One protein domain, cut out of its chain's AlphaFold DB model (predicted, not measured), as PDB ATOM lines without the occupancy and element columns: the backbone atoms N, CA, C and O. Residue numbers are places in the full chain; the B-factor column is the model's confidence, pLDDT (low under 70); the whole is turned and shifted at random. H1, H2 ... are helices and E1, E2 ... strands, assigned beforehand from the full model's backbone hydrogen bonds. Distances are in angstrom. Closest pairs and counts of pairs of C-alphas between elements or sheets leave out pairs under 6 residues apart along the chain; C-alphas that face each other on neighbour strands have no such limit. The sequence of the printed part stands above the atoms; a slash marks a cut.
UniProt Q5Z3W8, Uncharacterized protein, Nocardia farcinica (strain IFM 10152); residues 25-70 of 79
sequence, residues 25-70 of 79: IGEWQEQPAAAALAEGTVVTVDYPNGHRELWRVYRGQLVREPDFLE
ATOM      1  N   ILE A  25     200.177 181.743 296.952       95.88
ATOM      2  CA  ILE A  25     200.842 182.455 295.851       95.88
ATOM      3  C   ILE A  25     200.147 182.262 294.497       95.88
ATOM      4  O   ILE A  25     200.505 182.931 293.532       95.88
ATOM      5  N   GLY A  26     199.130 181.398 294.418       96.19
ATOM      6  CA  GLY A  26     198.308 181.258 293.216       96.19
ATOM      7  C   GLY A  26     197.068 180.383 293.399       96.19
ATOM      8  O   GLY A  26     196.946 179.652 294.386       96.19
ATOM      9  N   GLU A  27     196.135 180.494 292.451       96.69
ATOM     10  CA  GLU A  27     194.915 179.688 292.352       96.69
ATOM     11  C   GLU A  27     194.558 179.435 290.879       96.69
ATOM     12  O   GLU A  27     194.642 180.350 290.058       96.69
ATOM     13  N   TRP A  28     194.135 178.211 290.557       95.56
ATOM     14  CA  TRP A  28     193.736 177.781 289.216       95.56
ATOM     15  C   TRP A  28     192.537 176.829 289.276       95.56
ATOM     16  O   TRP A  28     192.314 176.147 290.278       95.56
ATOM     17  N   GLN A  29     191.778 176.770 288.182       93.12
ATOM     18  CA  GLN A  29     190.695 175.790 287.983       93.12
ATOM     19  C   GLN A  29     191.184 174.507 287.292       93.12
ATOM     20  O   GLN A  29     190.426 173.560 287.145       93.12
ATOM     21  N   GLU A  30     192.448 174.486 286.872       92.31
ATOM     22  CA  GLU A  30     193.120 173.367 286.214       92.31
ATOM     23  C   GLU A  30     194.518 173.202 286.823       92.31
ATOM     24  O   GLU A  30     195.038 174.128 287.457       92.31
ATOM     25  N   GLN A  31     195.141 172.039 286.626       94.12
ATOM     26  CA  GLN A  31     196.474 171.765 287.159       94.12
ATOM     27  C   GLN A  31     197.508 172.776 286.623       94.12
ATOM     28  O   GLN A  31     197.713 172.852 285.408       94.12
ATOM     29  N   PRO A  32     198.215 173.526 287.494       94.38
ATOM     30  CA  PRO A  32     199.240 174.455 287.046       94.38
ATOM     31  C   PRO A  32     200.442 173.700 286.476       94.38
ATOM     32  O   PRO A  32     200.846 172.647 286.975       94.38
ATOM     33  N   ALA A  33     201.071 174.279 285.455       93.75
ATOM     34  CA  ALA A  33     202.339 173.773 284.956       93.75
ATOM     35  C   ALA A  33     203.413 173.900 286.048       93.75
ATOM     36  O   ALA A  33     203.672 174.996 286.542       93.75
ATOM     37  N   ALA A  34     204.084 172.795 286.385       93.19
ATOM     38  CA  ALA A  34     205.122 172.776 287.418       93.19
ATOM     39  C   ALA A  34     206.258 173.782 287.144       93.19
ATOM     40  O   ALA A  34     206.766 174.397 288.071       93.19
ATOM     41  N   ALA A  35     206.594 174.018 285.870       91.50
ATOM     42  CA  ALA A  35     207.607 174.993 285.458       91.50
ATOM     43  C   ALA A  35     207.239 176.460 285.762       91.50
ATOM     44  O   ALA A  35     208.115 177.321 285.750       91.50
ATOM     45  N   ALA A  36     205.960 176.758 286.017       91.31
ATOM     46  CA  ALA A  36     205.499 178.087 286.419       91.31
ATOM     47  C   ALA A  36     205.569 178.308 287.942       91.31
ATOM     48  O   ALA A  36     205.253 179.396 288.420       91.31
ATOM     49  N   LEU A  37     205.957 177.284 288.706       94.06
ATOM     50  CA  LEU A  37     206.048 177.304 290.160       94.06
ATOM     51  C   LEU A  37     207.512 177.141 290.589       94.06
ATOM     52  O   LEU A  37     208.301 176.476 289.921       94.06
ATOM     53  N   ALA A  38     207.882 177.741 291.720       93.44
ATOM     54  CA  ALA A  38     209.222 177.571 292.273       93.44
ATOM     55  C   ALA A  38     209.408 176.149 292.837       93.44
ATOM     56  O   ALA A  38     208.467 175.559 293.374       93.44
ATOM     57  N   GLU A  39     210.622 175.605 292.764       93.06
ATOM     58  CA  GLU A  39     210.967 174.326 293.401       93.06
ATOM     59  C   GLU A  39     210.620 174.352 294.901       93.06
ATOM     60  O   GLU A  39     210.859 175.347 295.587       93.06
ATOM     61  N   GLY A  40     210.032 173.269 295.413       91.12
ATOM     62  CA  GLY A  40     209.565 173.187 296.798       91.12
ATOM     63  C   GLY A  40     208.208 173.848 297.065       91.12
ATOM     64  O   GLY A  40     207.674 173.661 298.159       91.12
ATOM     65  N   THR A  41     207.614 174.547 296.086       95.56
ATOM     66  CA  THR A  41     206.230 175.048 296.180       95.56
ATOM     67  C   THR A  41     205.288 173.897 296.499       95.56
ATOM     68  O   THR A  41     205.333 172.839 295.864       95.56
ATOM     69  N   VAL A  42     204.413 174.114 297.475       96.00
ATOM     70  CA  VAL A  42     203.389 173.147 297.853       96.00
ATOM     71  C   VAL A  42     202.105 173.482 297.114       96.00
ATOM     72  O   VAL A  42     201.721 174.645 297.025       96.00
ATOM     73  N   VAL A  43     201.428 172.476 296.577       96.69
ATOM     74  CA  VAL A  43     200.172 172.648 295.850       96.69
ATOM     75  C   VAL A  43     199.098 171.783 296.488       96.69
ATOM     76  O   VAL A  43     199.286 170.589 296.679       96.69
ATOM     77  N   THR A  44     197.958 172.377 296.817       96.62
ATOM     78  CA  THR A  44     196.762 171.636 297.230       96.62
ATOM     79  C   THR A  44     195.755 171.624 296.095       96.62
ATOM     80  O   THR A  44     195.536 172.670 295.483       96.62
ATOM     81  N   VAL A  45     195.090 170.496 295.870       95.88
ATOM     82  CA  VAL A  45     193.912 170.420 294.996       95.88
ATOM     83  C   VAL A  45     192.681 170.088 295.832       95.88
ATOM     84  O   VAL A  45     192.653 169.087 296.543       95.88
ATOM     85  N   ASP A  46     191.686 170.970 295.781       94.38
ATOM     86  CA  ASP A  46     190.366 170.798 296.382       94.38
ATOM     87  C   ASP A  46     189.425 170.184 295.339       94.38
ATOM     88  O   ASP A  46     189.121 170.814 294.323       94.38
ATOM     89  N   TYR A  47     188.953 168.965 295.589       92.06
ATOM     90  CA  TYR A  47     188.040 168.261 294.696       92.06
ATOM     91  C   TYR A  47     186.568 168.555 295.021       92.06
ATOM     92  O   TYR A  47     186.212 168.825 296.172       92.06
ATOM     93  N   PRO A  48     185.659 168.406 294.040       88.75
ATOM     94  CA  PRO A  48     184.234 168.698 294.232       88.75
ATOM     95  C   PRO A  48     183.541 167.767 295.234       88.75
ATOM     96  O   PRO A  48     182.503 168.107 295.796       88.75
ATOM     97  N   ASN A  49     184.117 166.585 295.465       87.38
ATOM     98  CA  ASN A  49     183.657 165.605 296.447       87.38
ATOM     99  C   ASN A  49     184.102 165.935 297.889       87.38
ATOM    100  O   ASN A  49     183.854 165.137 298.790       87.38
ATOM    101  N   GLY A  50     184.769 167.074 298.111       87.25
ATOM    102  CA  GLY A  50     185.287 167.488 299.417       87.25
ATOM    103  C   GLY A  50     186.634 166.865 299.791       87.25
ATOM    104  O   GLY A  50     187.148 167.147 300.873       87.25
ATOM    105  N   HIS A  51     187.221 166.041 298.921       91.31
ATOM    106  CA  HIS A  51     188.575 165.529 299.095       91.31
ATOM    107  C   HIS A  51     189.609 166.624 298.819       91.31
ATOM    108  O   HIS A  51     189.409 167.470 297.947       91.31
ATOM    109  N   ARG A  52     190.739 166.582 299.527       93.50
ATOM    110  CA  ARG A  52     191.888 167.452 299.274       93.50
ATOM    111  C   ARG A  52     193.144 166.606 299.141       93.50
ATOM    112  O   ARG A  52     193.430 165.813 300.032       93.50
ATOM    113  N   GLU A  53     193.910 166.827 298.078       93.88
ATOM    114  CA  GLU A  53     195.243 166.231 297.917       93.88
ATOM    115  C   GLU A  53     196.341 167.275 298.052       93.88
ATOM    116  O   GLU A  53     196.142 168.461 297.770       93.88
ATOM    117  N   LEU A  54     197.512 166.796 298.464       94.12
ATOM    118  CA  LEU A  54     198.718 167.580 298.642       94.12
ATOM    119  C   LEU A  54     199.787 167.122 297.652       94.12
ATOM    120  O   LEU A  54     200.050 165.931 297.496       94.12
ATOM    121  N   TRP A  55     200.396 168.094 296.995       95.12
ATOM    122  CA  TRP A  55     201.417 167.940 295.976       95.12
ATOM    123  C   TRP A  55     202.586 168.873 296.282       95.12
ATOM    124  O   TRP A  55     202.438 169.879 296.979       95.12
ATOM    125  N   ARG A  56     203.753 168.575 295.719       94.44
ATOM    126  CA  ARG A  56     204.938 169.423 295.808       94.44
ATOM    127  C   ARG A  56     205.642 169.496 294.465       94.44
ATOM    128  O   ARG A  56     205.701 168.509 293.735       94.44
ATOM    129  N   VAL A  57     206.191 170.665 294.157       94.44
ATOM    130  CA  VAL A  57     207.112 170.827 293.033       94.44
ATOM    131  C   VAL A  57     208.453 170.224 293.429       94.44
ATOM    132  O   VAL A  57     209.118 170.729 294.335       94.44
ATOM    133  N   TYR A  58     208.818 169.129 292.774       91.50
ATOM    134  CA  TYR A  58     210.079 168.433 292.964       91.50
ATOM    135  C   TYR A  58     210.706 168.115 291.609       91.50
ATOM    136  O   TYR A  58     210.067 167.501 290.753       91.50
ATOM    137  N   ARG A  59     211.955 168.540 291.402       91.25
ATOM    138  CA  ARG A  59     212.694 168.407 290.135       91.25
ATOM    139  C   ARG A  59     211.894 168.917 288.930       91.25
ATOM    140  O   ARG A  59     211.900 168.301 287.865       91.25
ATOM    141  N   GLY A  60     211.190 170.037 289.103       91.69
ATOM    142  CA  GLY A  60     210.362 170.636 288.049       91.69
ATOM    143  C   GLY A  60     209.100 169.841 287.687       91.69
ATOM    144  O   GLY A  60     208.504 170.095 286.640       91.69
ATOM    145  N   GLN A  61     208.678 168.892 288.525       93.19
ATOM    146  CA  GLN A  61     207.444 168.122 288.362       93.19
ATOM    147  C   GLN A  61     206.537 168.296 289.580       93.19
ATOM    148  O   GLN A  61     207.016 168.499 290.690       93.19
ATOM    149  N   LEU A  62     205.221 168.188 289.385       93.38
ATOM    150  CA  LEU A  62     204.288 168.050 290.500       93.38
ATOM    151  C   LEU A  62     204.235 166.582 290.914       93.38
ATOM    152  O   LEU A  62     203.820 165.730 290.131       93.38
ATOM    153  N   VAL A  63     204.646 166.308 292.145       93.12
ATOM    154  CA  VAL A  63     204.639 164.973 292.752       93.12
ATOM    155  C   VAL A  63     203.649 164.979 293.912       93.12
ATOM    156  O   VAL A  63     203.608 165.952 294.670       93.12
ATOM    157  N   ARG A  64     202.824 163.936 294.051       90.81
ATOM    158  CA  ARG A  64     201.898 163.822 295.188       90.81
ATOM    159  C   ARG A  64     202.694 163.555 296.458       90.81
ATOM    160  O   ARG A  64     203.662 162.802 296.440       90.81
ATOM    161  N   GLU A  65     202.288 164.145 297.575       80.75
ATOM    162  CA  GLU A  65     203.005 163.963 298.839       80.75
ATOM    163  C   GLU A  65     203.021 162.506 299.353       80.75
ATOM    164  O   GLU A  65     204.074 162.080 299.826       80.75
ATOM    165  N   PRO A  66     201.950 161.695 299.218       71.94
ATOM    166  CA  PRO A  66     202.019 160.271 299.550       71.94
ATOM    167  C   PRO A  66     203.120 159.538 298.769       71.94
ATOM    168  O   PRO A  66     203.898 158.807 299.373       71.94
ATOM    169  N   ASP A  67     203.266 159.831 297.471       66.56
ATOM    170  CA  ASP A  67     204.310 159.254 296.609       66.56
ATOM    171  C   ASP A  67     205.720 159.765 296.976       66.56
ATOM    172  O   ASP A  67     206.726 159.127 296.670       66.56
ATOM    173  N   PHE A  68     205.808 160.928 297.632       56.59
ATOM    174  CA  PHE A  68     207.059 161.515 298.123       56.59
ATOM    175  C   PHE A  68     207.501 160.926 299.474       56.59
ATOM    176  O   PHE A  68     208.699 160.851 299.750       56.59
ATOM    177  N   LEU A  69     206.546 160.530 300.326       60.00
ATOM    178  CA  LEU A  69     206.798 159.950 301.651       60.00
ATOM    179  C   LEU A  69     206.917 158.421 301.634       60.00
ATOM    180  O   LEU A  69     207.412 157.849 302.608       60.00
ATOM    181  N   GLU A  70     206.507 157.751 300.553       55.81
ATOM    182  CA  GLU A  70     206.820 156.338 300.361       55.81
ATOM    183  C   GLU A  70     208.337 156.154 300.152       55.81
ATOM    184  O   GLU A  70     208.914 156.672 299.190       55.81
TER     185      GLU A  70
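This is residues 25 to 70 of the 79 residues of an uncharacterized protein of Nocardia farcinica (strain IFM 10152) (UniProt Q5Z3W8). A small antiparallel sheet of three strands, E2, E3 and E4, forms the middle of a flat shape, with strand E1 and a winding link at one end and the short helix H1 at the other. E2 and E3 make a hairpin, and E4 folds back beside E3. The printed part has 46 residues, with four named strands followed by one named helix, in the order E1, E2, E3, E4, H1; the sheet runs E2, E3, E4, and the class is mostly strand. The whole is compact, with a radius of gyration of the C-alphas of 10.6 A, and spans 30 by 26 by 14 A.

E1, residues 25 to 28, pairs with no named strand. It is near E2, residues 42 to 46, with 7 pairs of C-alphas within 10 A. E1 is apart from E3, residues 52 to 58, from E4, residues 61 to 64, and from H1, residues 65 to 69. E2, E3 and E4 form a meander, each strand the antiparallel neighbour of the one before; E2 and E4 are edge strands and E3 is the inner strand. E2 and E3 are a hairpin with 153 degrees between their directions; C-alphas 42 and 56 face each other at 4.5 A, and N 43 and O 55, at 2.8 A, are within hydrogen-bond range. E3 and E4 are also a hairpin, at 142 degrees; C-alphas 55 and 64 face each other at 4.2 A, and N 56 and O 63, at 2.8 A, are within hydrogen-bond range. H1 is on the sheet at a height of 4.7 A, over none of its strands. The closest C-alphas of E3 and H1, those of Trp 55 and Glu 65, are 5.2 A apart. In H1 every O i to N i+4 pair is within hydrogen-bond range.

E1 begins at Ile 25, whose C-alpha is at (200.842, 182.455, 295.851), and measures 10.8 A from first to last C-alpha. E2 measures 13.3 A. E3, the longest strand by residues, measures 19.3 A, from C-alpha 52 at (191.888, 167.452, 299.274) to C-alpha 58. E4 measures 9.8 A. H1 measures 6.2 A and ends at Leu 69, whose C-alpha is at (206.798, 159.950, 301.651).

The C-alphas of Asn 49 and Arg 59 are the two farthest apart, at 29.8 A, and those of Ile 25 and Glu 70, the first and last printed, are 27.2 A apart. The printed part has no cut. The link from E1 to E2, residues 29 to 41, is long, while the links from E2 to E3, E3 to E4 and E4 to H1 are tight. Mean pLDDT of the printed part is 89.6; residues 67 to 70 are under 70.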